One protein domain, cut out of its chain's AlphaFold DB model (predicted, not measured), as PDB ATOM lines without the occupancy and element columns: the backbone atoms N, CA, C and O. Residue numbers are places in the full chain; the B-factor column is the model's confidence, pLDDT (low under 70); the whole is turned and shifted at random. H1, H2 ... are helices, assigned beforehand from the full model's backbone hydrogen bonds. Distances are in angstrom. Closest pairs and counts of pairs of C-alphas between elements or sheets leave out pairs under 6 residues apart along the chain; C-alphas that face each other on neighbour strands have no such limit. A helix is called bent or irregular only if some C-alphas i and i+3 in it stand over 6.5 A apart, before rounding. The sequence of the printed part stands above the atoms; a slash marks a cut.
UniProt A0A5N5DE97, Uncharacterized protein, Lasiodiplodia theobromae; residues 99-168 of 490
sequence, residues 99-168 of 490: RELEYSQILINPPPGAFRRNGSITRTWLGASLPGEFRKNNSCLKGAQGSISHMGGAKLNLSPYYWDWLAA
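This is residues 99 to 168 of the 490 residues of an uncharacterized protein of Lasiodiplodia theobromae (UniProt A0A5N5DE97). Four short helices stand in a loose ring, H1 next to H2, H2 next to H4, H4 next to H3 and H3 next to H1, with few contacts between them. H3 and H4 run side by side in opposite ways, while two long loops, residues 109 to 122 and 130 to 146, make much of the rest and hold the two ends of the longest distance. The printed part has 70 residues with four named helices, H1, H2, H3 and H4 along the chain, and no named strand. The class is all helix, though under half of the residues, 34 of 70, are in named elements. The whole is compact, with a radius of gyration of the C-alphas of 11.1 A, and it spans 32 by 25 by 22 A.

Begin with the longest helix, H1, residues 99 to 108. Look next at H2, residues 123 to 129: it only just touches H1, with 3 pairs of C-alphas within 8 A, the closest being those of Ile 106 and Ser 129 at 7.5 A. These two form a helical hairpin and run opposite ways at a steep tilt of 37 degrees, only just beyond shallow. H3, residues 147 to 155, is close to H1 but not clearly touching, and the closest C-alphas, of Tyr 103 and Ile 148, are 7.4 A apart. Their lines stand at a steep tilt of 62 degrees and run the same way. H3 is irregular, with C-alphas 150 and 153 9.1 A apart, and its line is a rough one. From H3 go on to H4, residues 160 to 167: the two form a helical hairpin and only just touch, with 3 pairs of C-alphas within 8 A, the closest being those of Gly 153 and Trp 163 at 5.5 A. They run opposite ways at a shallow tilt of 7 degrees. H2 and H4 are close but not clearly touching, with the closest C-alphas, of Arg 123 and Leu 166, 8.0 A apart, and their lines are about perpendicular at 78 degrees. H1 and H4 are apart, and so are H2 and H3. In H1, H2 and H4 every O i to N i+4 pair is within hydrogen-bond range; in H3 it is 2 of 5, beside 4 of 6 O i to N i+3 pairs.

Find C-alpha 99 at (-49.751, -56.542, -32.325); from there H1 runs 14.3 A to C-alpha 108. H2 measures 9.6 A from C-alpha 123 to 129, and H3 11.5 A from 147 to 155. H4 starts with C-alpha 160 at (-34.222, -42.954, -38.627) and runs 10.2 A to C-alpha 167 at (-42.554, -38.333, -34.886).

The two C-alphas farthest apart are those of Arg 117 and Ala 144, at 32.6 A. The links from H1 to H2 and from H2 to H3 are long, and that from H3 to H4 is tight. The printed part has no cut. Its mean pLDDT is 85.0, and one residue, Asn 157, is under 70.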
ATOM      1  N   ARG A  99     -49.290 -57.914 -32.097       82.56
ATOM      2  CA  ARG A  99     -49.751 -56.542 -32.325       82.56
ATOM      3  C   ARG A  99     -48.618 -55.591 -32.722       82.56
ATOM      4  O   ARG A  99     -48.805 -54.717 -33.558       82.56
ATOM      5  N   GLU A 100     -47.437 -55.752 -32.130       81.31
ATOM      6  CA  GLU A 100     -46.251 -54.967 -32.497       81.31
ATOM      7  C   GLU A 100     -45.770 -55.324 -33.914       81.31
ATOM      8  O   GLU A 100     -45.395 -54.439 -34.684       81.31
ATOM      9  N   LEU A 101     -45.859 -56.605 -34.284       72.31
ATOM     10  CA  LEU A 101     -45.567 -57.077 -35.634       72.31
ATOM     11  C   LEU A 101     -46.558 -56.508 -36.660       72.31
ATOM     12  O   LEU A 101     -46.140 -56.074 -37.730       72.31
ATOM     13  N   GLU A 102     -47.849 -56.456 -36.331       79.62
ATOM     14  CA  GLU A 102     -48.875 -55.834 -37.178       79.62
ATOM     15  C   GLU A 102     -48.576 -54.346 -37.424       79.62
ATOM     16  O   GLU A 102     -48.603 -53.882 -38.565       79.62
ATOM     17  N   TYR A 103     -48.195 -53.604 -36.378       88.44
ATOM     18  CA  TYR A 103     -47.765 -52.212 -36.515       88.44
ATOM     19  C   TYR A 103     -46.543 -52.064 -37.419       88.44
ATOM     20  O   TYR A 103     -46.535 -51.199 -38.296       88.44
ATOM     21  N   SER A 104     -45.540 -52.925 -37.248       80.44
ATOM     22  CA  SER A 104     -44.361 -52.964 -38.115       80.44
ATOM     23  C   SER A 104     -44.746 -53.223 -39.579       80.44
ATOM     24  O   SER A 104     -44.349 -52.472 -40.469       80.44
ATOM     25  N   GLN A 105     -45.614 -54.203 -39.844       75.44
ATOM     26  CA  GLN A 105     -46.052 -54.539 -41.201       75.44
ATOM     27  C   GLN A 105     -46.806 -53.398 -41.888       75.44
ATOM     28  O   GLN A 105     -46.534 -53.121 -43.054       75.44
ATOM     29  N   ILE A 106     -47.705 -52.707 -41.181       84.19
ATOM     30  CA  ILE A 106     -48.456 -51.567 -41.733       84.19
ATOM     31  C   ILE A 106     -47.521 -50.399 -42.077       84.19
ATOM     32  O   ILE A 106     -47.719 -49.727 -43.091       84.19
ATOM     33  N   LEU A 107     -46.506 -50.151 -41.243       84.69
ATOM     34  CA  LEU A 107     -45.551 -49.057 -41.433       84.69
ATOM     35  C   LEU A 107     -44.527 -49.352 -42.537       84.69
ATOM     36  O   LEU A 107     -44.105 -48.428 -43.230       84.69
ATOM     37  N   ILE A 108     -44.141 -50.618 -42.712       79.06
ATOM     38  CA  ILE A 108     -43.114 -51.033 -43.679       79.06
ATOM     39  C   ILE A 108     -43.711 -51.381 -45.045       79.06
ATOM     40  O   ILE A 108     -43.100 -51.072 -46.066       79.06
ATOM     41  N   ASN A 109     -44.887 -52.014 -45.081       74.38
ATOM     42  CA  ASN A 109     -45.517 -52.518 -46.304       74.38
ATOM     43  C   ASN A 109     -46.925 -51.925 -46.505       74.38
ATOM     44  O   ASN A 109     -47.918 -52.657 -46.547       74.38
ATOM     45  N   PRO A 110     -47.044 -50.594 -46.622       79.00
ATOM     46  CA  PRO A 110     -48.322 -49.961 -46.904       79.00
ATOM     47  C   PRO A 110     -48.841 -50.377 -48.305       79.00
ATOM     48  O   PRO A 110     -48.060 -50.505 -49.251       79.00
ATOM     49  N   PRO A 111     -50.160 -50.578 -48.484       79.75
ATOM     50  CA  PRO A 111     -50.754 -50.915 -49.772       79.75
ATOM     51  C   PRO A 111     -50.679 -49.728 -50.751       79.75
ATOM     52  O   PRO A 111     -50.542 -48.581 -50.320       79.75
ATOM     53  N   PRO A 112     -50.885 -49.945 -52.065       79.44
ATOM     54  CA  PRO A 112     -50.794 -48.885 -53.078       79.44
ATOM     55  C   PRO A 112     -51.655 -47.641 -52.792       79.44
ATOM     56  O   PRO A 112     -51.240 -46.520 -53.073       79.44
ATOM     57  N   GLY A 113     -52.830 -47.815 -52.174       82.31
ATOM     58  CA  GLY A 113     -53.728 -46.711 -51.806       82.31
ATOM     59  C   GLY A 113     -53.217 -45.798 -50.682       82.31
ATOM     60  O   GLY A 113     -53.799 -44.743 -50.442       82.31
ATOM     61  N   ALA A 114     -52.138 -46.174 -49.992       84.06
ATOM     62  CA  ALA A 114     -51.521 -45.366 -48.943       84.06
ATOM     63  C   ALA A 114     -50.667 -44.208 -49.485       84.06
ATOM     64  O   ALA A 114     -50.350 -43.264 -48.747       84.06
ATOM     65  N   PHE A 115     -50.289 -44.283 -50.763       83.50
ATOM     66  CA  PHE A 115     -49.342 -43.385 -51.404       83.50
ATOM     67  C   PHE A 115     -50.039 -42.285 -52.212       83.50
ATOM     68  O   PHE A 115     -51.071 -42.480 -52.852       83.50
ATOM     69  N   ARG A 116     -49.449 -41.088 -52.206       83.50
ATOM     70  CA  ARG A 116     -49.809 -39.983 -53.102       83.50
ATOM     71  C   ARG A 116     -49.227 -40.219 -54.496       83.50
ATOM     72  O   ARG A 116     -48.306 -41.005 -54.677       83.50
ATOM     73  N   ARG A 117     -49.675 -39.421 -55.473       81.94
ATOM     74  CA  ARG A 117     -49.126 -39.424 -56.846       81.94
ATOM     75  C   ARG A 117     -47.616 -39.169 -56.921       81.94
ATOM     76  O   ARG A 117     -46.979 -39.636 -57.851       81.94
ATOM     77  N   ASN A 118     -47.049 -38.443 -55.957       77.12
ATOM     78  CA  ASN A 118     -45.604 -38.201 -55.864       77.12
ATOM     79  C   ASN A 118     -44.843 -39.338 -55.150       77.12
ATOM     80  O   ASN A 118     -43.713 -39.135 -54.718       77.12
ATOM     81  N   GLY A 119     -45.490 -40.485 -54.927       73.62
ATOM     82  CA  GLY A 119     -44.922 -41.638 -54.240       73.62
ATOM     83  C   GLY A 119     -44.854 -41.512 -52.720       73.62
ATOM     84  O   GLY A 119     -44.439 -42.463 -52.080       73.62
ATOM     85  N   SER A 120     -45.241 -40.389 -52.102       78.44
ATOM     86  CA  SER A 120     -45.139 -40.253 -50.639       78.44
ATOM     87  C   SER A 120     -46.300 -40.902 -49.884       78.44
ATOM     88  O   SER A 120     -47.458 -40.741 -50.276       78.44
ATOM     89  N   ILE A 121     -46.020 -41.601 -48.781       83.25
ATOM     90  CA  ILE A 121     -47.075 -42.154 -47.916       83.25
ATOM     91  C   ILE A 121     -47.828 -41.037 -47.178       83.25
ATOM     92  O   ILE A 121     -47.255 -40.036 -46.738       83.25
ATOM     93  N   THR A 122     -49.145 -41.188 -47.025       88.06
ATOM     94  CA  THR A 122     -49.965 -40.212 -46.297       88.06
ATOM     95  C   THR A 122     -50.116 -40.559 -44.819       88.06
ATOM     96  O   THR A 122     -50.560 -41.648 -44.461       88.06
ATOM     97  N   ARG A 123     -49.854 -39.585 -43.932       89.75
ATOM     98  CA  ARG A 123     -50.194 -39.732 -42.504       89.75
ATOM     99  C   ARG A 123     -51.697 -39.900 -42.283       89.75
ATOM    100  O   ARG A 123     -52.095 -40.531 -41.317       89.75
ATOM    101  N   THR A 124     -52.533 -39.364 -43.175       91.44
ATOM    102  CA  THR A 124     -53.987 -39.560 -43.111       91.44
ATOM    103  C   THR A 124     -54.364 -41.029 -43.243       91.44
ATOM    104  O   THR A 124     -55.160 -41.511 -42.443       91.44
ATOM    105  N   TRP A 125     -53.765 -41.737 -44.205       93.81
ATOM    106  CA  TRP A 125     -53.952 -43.176 -44.342       93.81
ATOM    107  C   TRP A 125     -53.401 -43.920 -43.121       93.81
ATOM    108  O   TRP A 125     -54.134 -44.685 -42.506       93.81
ATOM    109  N   LEU A 126     -52.173 -43.605 -42.689       92.81
ATOM    110  CA  LEU A 126     -51.579 -44.227 -41.498       92.81
ATOM    111  C   LEU A 126     -52.438 -44.045 -40.243       92.81
ATOM    112  O   LEU A 126     -52.616 -44.989 -39.489       92.81
ATOM    113  N   GLY A 127     -53.004 -42.858 -40.024       93.94
ATOM    114  CA  GLY A 127     -53.881 -42.595 -38.884       93.94
ATOM    115  C   GLY A 127     -55.207 -43.354 -38.939       93.94
ATOM    116  O   GLY A 127     -55.771 -43.652 -37.888       93.94
ATOM    117  N   ALA A 128     -55.694 -43.690 -40.138       93.88
ATOM    118  CA  ALA A 128     -56.865 -44.547 -40.315       93.88
ATOM    119  C   ALA A 128     -56.528 -46.030 -40.081       93.88
ATOM    120  O   ALA A 128     -57.304 -46.736 -39.444       93.88
ATOM    121  N   SER A 129     -55.364 -46.484 -40.553       93.88
ATOM    122  CA  SER A 129     -54.886 -47.865 -40.385       93.88
ATOM    123  C   SER A 129     -54.344 -48.164 -38.986       93.88
ATOM    124  O   SER A 129     -54.343 -49.315 -38.566       93.88
ATOM    125  N   LEU A 130     -53.897 -47.141 -38.252       94.12
ATOM    126  CA  LEU A 130     -53.327 -47.236 -36.905       94.12
ATOM    127  C   LEU A 130     -54.109 -46.318 -35.948       94.12
ATOM    128  O   LEU A 130     -53.592 -45.284 -35.491       94.12
ATOM    129  N   PRO A 131     -55.385 -46.648 -35.664       93.44
ATOM    130  CA  PRO A 131     -56.267 -45.779 -34.904       93.44
ATOM    131  C   PRO A 131     -55.726 -45.562 -33.493       93.44
ATOM    132  O   PRO A 131     -55.381 -46.492 -32.770       93.44
ATOM    133  N   GLY A 132     -55.668 -44.295 -33.085       93.12
ATOM    134  CA  GLY A 132     -55.211 -43.917 -31.752       93.12
ATOM    135  C   GLY A 132     -53.694 -43.792 -31.594       93.12
ATOM    136  O   GLY A 132     -53.276 -43.330 -30.537       93.12
ATOM    137  N   GLU A 133     -52.885 -44.082 -32.613       95.56
ATOM    138  CA  GLU A 133     -51.420 -43.922 -32.547       95.56
ATOM    139  C   GLU A 133     -50.945 -42.533 -33.005       95.56
ATOM    140  O   GLU A 133     -49.875 -42.065 -32.617       95.56
ATOM    141  N   PHE A 134     -51.774 -41.811 -33.761       94.62
ATOM    142  CA  PHE A 134     -51.481 -40.459 -34.240       94.62
ATOM    143  C   PHE A 134     -52.216 -39.382 -33.425       94.62
ATOM    144  O   PHE A 134     -53.277 -39.604 -32.835       94.62
ATOM    145  N   ARG A 135     -51.635 -38.178 -33.359       91.81
ATOM    146  CA  ARG A 135     -52.284 -36.987 -32.789       91.81
ATOM    147  C   ARG A 135     -53.441 -36.516 -33.675       91.81
ATOM    148  O   ARG A 135     -53.570 -36.920 -34.829       91.81
ATOM    149  N   LYS A 136     -54.252 -35.586 -33.151       87.94
ATOM    150  CA  LYS A 136     -55.341 -34.942 -33.903       87.94
ATOM    151  C   LYS A 136     -54.839 -34.436 -35.266       87.94
ATOM    152  O   LYS A 136     -53.739 -33.879 -35.365       87.94
ATOM    153  N   ASN A 137     -55.654 -34.659 -36.298       86.94
ATOM    154  CA  ASN A 137     -55.376 -34.358 -37.709       86.94
ATOM    155  C   ASN A 137     -54.211 -35.150 -38.327       86.94
ATOM    156  O   ASN A 137     -53.666 -34.725 -39.341       86.94
ATOM    157  N   ASN A 138     -53.806 -36.273 -37.722       87.38
ATOM    158  CA  ASN A 138     -52.719 -37.128 -38.213       87.38
ATOM    159  C   ASN A 138     -51.403 -36.359 -38.424       87.38
ATOM    160  O   ASN A 138     -50.622 -36.642 -39.329       87.38
ATOM    161  N   SER A 139     -51.174 -35.344 -37.586       84.56
ATOM    162  CA  SER A 139     -50.034 -34.435 -37.716       84.56
ATOM    163  C   SER A 139     -48.704 -35.102 -37.376       84.56
ATOM    164  O   SER A 139     -47.707 -34.772 -37.997       84.56
ATOM    165  N   CYS A 140     -48.676 -36.036 -36.428       91.12
ATOM    166  CA  CYS A 140     -47.523 -36.865 -36.062       91.12
ATOM    167  C   CYS A 140     -47.988 -37.994 -35.129       91.12
ATOM    168  O   CYS A 140     -49.141 -37.980 -34.674       91.12
ATOM    169  N   LEU A 141     -47.100 -38.924 -34.785       93.31
ATOM    170  CA  LEU A 141     -47.349 -39.906 -33.731       93.31
ATOM    171  C   LEU A 141     -47.643 -39.222 -32.383       93.31
ATOM    172  O   LEU A 141     -47.149 -38.128 -32.065       93.31
ATOM    173  N   LYS A 142     -48.484 -39.856 -31.564       92.88
ATOM    174  CA  LYS A 142     -48.606 -39.511 -30.141       92.88
ATOM    175  C   LYS A 142     -47.264 -39.794 -29.478       92.88
ATOM    176  O   LYS A 142     -46.647 -40.783 -29.816       92.88
ATOM    177  N   GLY A 143     -46.808 -38.930 -28.570       89.38
ATOM    178  CA  GLY A 143     -45.526 -39.116 -27.873       89.38
ATOM    179  C   GLY A 143     -45.598 -40.256 -26.852       89.38
ATOM    180  O   GLY A 143     -45.958 -41.373 -27.190       89.38
ATOM    181  N   ALA A 144     -45.358 -39.959 -25.575       81.56
ATOM    182  CA  ALA A 144     -45.368 -40.959 -24.497       81.56
ATOM    183  C   ALA A 144     -46.674 -41.778 -24.349       81.56
ATOM    184  O   ALA A 144     -46.675 -42.805 -23.687       81.56
ATOM    185  N   GLN A 145     -47.784 -41.334 -24.948       87.06
ATOM    186  CA  GLN A 145     -49.079 -42.026 -24.899       87.06
ATOM    187  C   GLN A 145     -49.346 -42.966 -26.090       87.06
ATOM    188  O   GLN A 145     -50.390 -43.611 -26.111       87.06
ATOM    189  N   GLY A 146     -48.487 -42.988 -27.116       90.75
ATOM    190  CA  GLY A 146     -48.638 -43.876 -28.275       90.75
ATOM    191  C   GLY A 146     -47.829 -45.158 -28.099       90.75
ATOM    192  O   GLY A 146     -46.651 -45.089 -27.740       90.75
ATOM    193  N   SER A 147     -48.429 -46.311 -28.392       94.38
ATOM    194  CA  SER A 147     -47.754 -47.613 -28.324       94.38
ATOM    195  C   SER A 147     -46.575 -47.661 -29.299       94.38
ATOM    196  O   SER A 147     -45.488 -48.105 -28.939       94.38
ATOM    197  N   ILE A 148     -46.766 -47.130 -30.514       93.38
ATOM    198  CA  ILE A 148     -45.743 -47.041 -31.571       93.38
ATOM    199  C   ILE A 148     -44.549 -46.214 -31.102       93.38
ATOM    200  O   ILE A 148     -43.409 -46.663 -31.203       93.38
ATOM    201  N   SER A 149     -44.802 -45.045 -30.514       93.06
ATOM    202  CA  SER A 149     -43.748 -44.180 -29.973       93.06
ATOM    203  C   SER A 149     -42.982 -44.806 -28.816       93.06
ATOM    204  O   SER A 149     -41.775 -44.600 -28.729       93.06
ATOM    205  N   HIS A 150     -43.651 -45.580 -27.957       91.56
ATOM    206  CA  HIS A 150     -42.998 -46.288 -26.855       91.56
ATOM    207  C   HIS A 150     -42.107 -47.440 -27.344       91.56
ATOM    208  O   HIS A 150     -41.034 -47.658 -26.790       91.56
ATOM    209  N   MET A 151     -42.515 -48.167 -28.391       89.69
ATOM    210  CA  MET A 151     -41.658 -49.180 -29.022       89.69
ATOM    211  C   MET A 151     -40.407 -48.563 -29.654       89.69
ATOM    212  O   MET A 151     -39.322 -49.140 -29.583       89.69
ATOM    213  N   GLY A 152     -40.568 -47.396 -30.280       87.44
ATOM    214  CA  GLY A 152     -39.503 -46.706 -30.993       87.44
ATOM    215  C   GLY A 152     -39.229 -47.289 -32.383       87.44
ATOM    216  O   GLY A 152     -39.469 -48.467 -32.662       87.44
ATOM    217  N   GLY A 153     -38.666 -46.460 -33.266       82.12
ATOM    218  CA  GLY A 153     -38.347 -46.860 -34.641       82.12
ATOM    219  C   GLY A 153     -37.368 -48.032 -34.717       82.12
ATOM    220  O   GLY A 153     -37.466 -48.855 -35.617       82.12
ATOM    221  N   ALA A 154     -36.476 -48.166 -33.730       73.62
ATOM    222  CA  ALA A 154     -35.533 -49.274 -33.633       73.62
ATOM    223  C   ALA A 154     -36.223 -50.639 -33.542       73.62
ATOM    224  O   ALA A 154     -35.921 -51.527 -34.338       73.62
ATOM    225  N   LYS A 155     -37.157 -50.786 -32.592       76.25
ATOM    226  CA  LYS A 155     -37.891 -52.035 -32.375       76.25
ATOM    227  C   LYS A 155     -38.804 -52.342 -33.555       76.25
ATOM    228  O   LYS A 155     -38.907 -53.489 -33.942       76.25
ATOM    229  N   LEU A 156     -39.403 -51.323 -34.168       77.25
ATOM    230  CA  LEU A 156     -40.269 -51.467 -35.343       77.25
ATOM    231  C   LEU A 156     -39.510 -51.634 -36.665       77.25
ATOM    232  O   LEU A 156     -40.137 -51.681 -37.716       77.25
ATOM    233  N   ASN A 157     -38.181 -51.726 -36.620       68.06
ATOM    234  CA  ASN A 157     -37.321 -51.845 -37.791       68.06
ATOM    235  C   ASN A 157     -37.512 -50.711 -38.819       68.06
ATOM    236  O   ASN A 157     -37.474 -50.946 -40.022       68.06
ATOM    237  N   LEU A 158     -37.695 -49.475 -38.351       73.12
ATOM    238  CA  LEU A 158     -37.882 -48.289 -39.187       73.12
ATOM    239  C   LEU A 158     -36.578 -47.513 -39.369       73.12
ATOM    240  O   LEU A 158     -35.764 -47.420 -38.446       73.12
ATOM    241  N   SER A 159     -36.382 -46.910 -40.546       71.38
ATOM    242  CA  SER A 159     -35.234 -46.021 -40.746       71.38
ATOM    243  C   SER A 159     -35.339 -44.778 -39.846       71.38
ATOM    244  O   SER A 159     -36.453 -44.326 -39.558       71.38
ATOM    245  N   PRO A 160     -34.209 -44.179 -39.428       74.94
ATOM    246  CA  PRO A 160     -34.222 -42.954 -38.627       74.94
ATOM    247  C   PRO A 160     -34.984 -41.807 -39.300       74.94
ATOM    248  O   PRO A 160     -35.809 -41.166 -38.665       74.94
ATOM    249  N   TYR A 161     -34.802 -41.609 -40.609       76.94
ATOM    250  CA  TYR A 161     -35.474 -40.535 -41.346       76.94
ATOM    251  C   TYR A 161     -36.992 -40.726 -41.421       76.94
ATOM    252  O   TYR A 161     -37.753 -39.766 -41.281       76.94
ATOM    253  N   TYR A 162     -37.447 -41.965 -41.626       80.69
ATOM    254  CA  TYR A 162     -38.873 -42.277 -41.633       80.69
ATOM    255  C   TYR A 162     -39.474 -42.158 -40.231       80.69
ATOM    256  O   TYR A 162     -40.569 -41.621 -40.068       80.69
ATOM    257  N   TRP A 163     -38.728 -42.579 -39.209       86.81
ATOM    258  CA  TRP A 163     -39.103 -42.402 -37.812       86.81
ATOM    259  C   TRP A 163     -39.242 -40.927 -37.429       86.81
ATOM    260  O   TRP A 163     -40.268 -40.530 -36.876       86.81
ATOM    261  N   ASP A 164     -38.264 -40.101 -37.787       84.56
ATOM    262  CA  ASP A 164     -38.291 -38.663 -37.537       84.56
ATOM    263  C   ASP A 164     -39.462 -38.010 -38.265       84.56
ATOM    264  O   ASP A 164     -40.159 -37.172 -37.694       84.56
ATOM    265  N   TRP A 165     -39.764 -38.442 -39.492       88.00
ATOM    266  CA  TRP A 165     -40.969 -38.007 -40.187       88.00
ATOM    267  C   TRP A 165     -42.246 -38.447 -39.461       88.00
ATOM    268  O   TRP A 165     -43.173 -37.651 -39.351       88.00
ATOM    269  N   LEU A 166     -42.347 -39.665 -38.936       89.88
ATOM    270  CA  LEU A 166     -43.524 -40.093 -38.171       89.88
ATOM    271  C   LEU A 166     -43.686 -39.290 -36.868       89.88
ATOM    272  O   LEU A 166     -44.805 -38.913 -36.499       89.88
ATOM    273  N   ALA A 167     -42.579 -38.999 -36.184       89.56
ATOM    274  CA  ALA A 167     -42.554 -38.333 -34.886       89.56
ATOM    275  C   ALA A 167     -42.679 -36.798 -34.973       89.56
ATOM    276  O   ALA A 167     -43.254 -36.171 -34.078       89.56
ATOM    277  N   ALA A 168     -42.187 -36.168 -36.042       85.06
ATOM    278  CA  ALA A 168     -42.141 -34.716 -36.173       85.06
ATOM    279  C   ALA A 168     -43.442 -34.116 -36.728       85.06
ATOM    280  O   ALA A 168     -43.974 -34.521 -37.762       85.06
TER     281      ALA A 168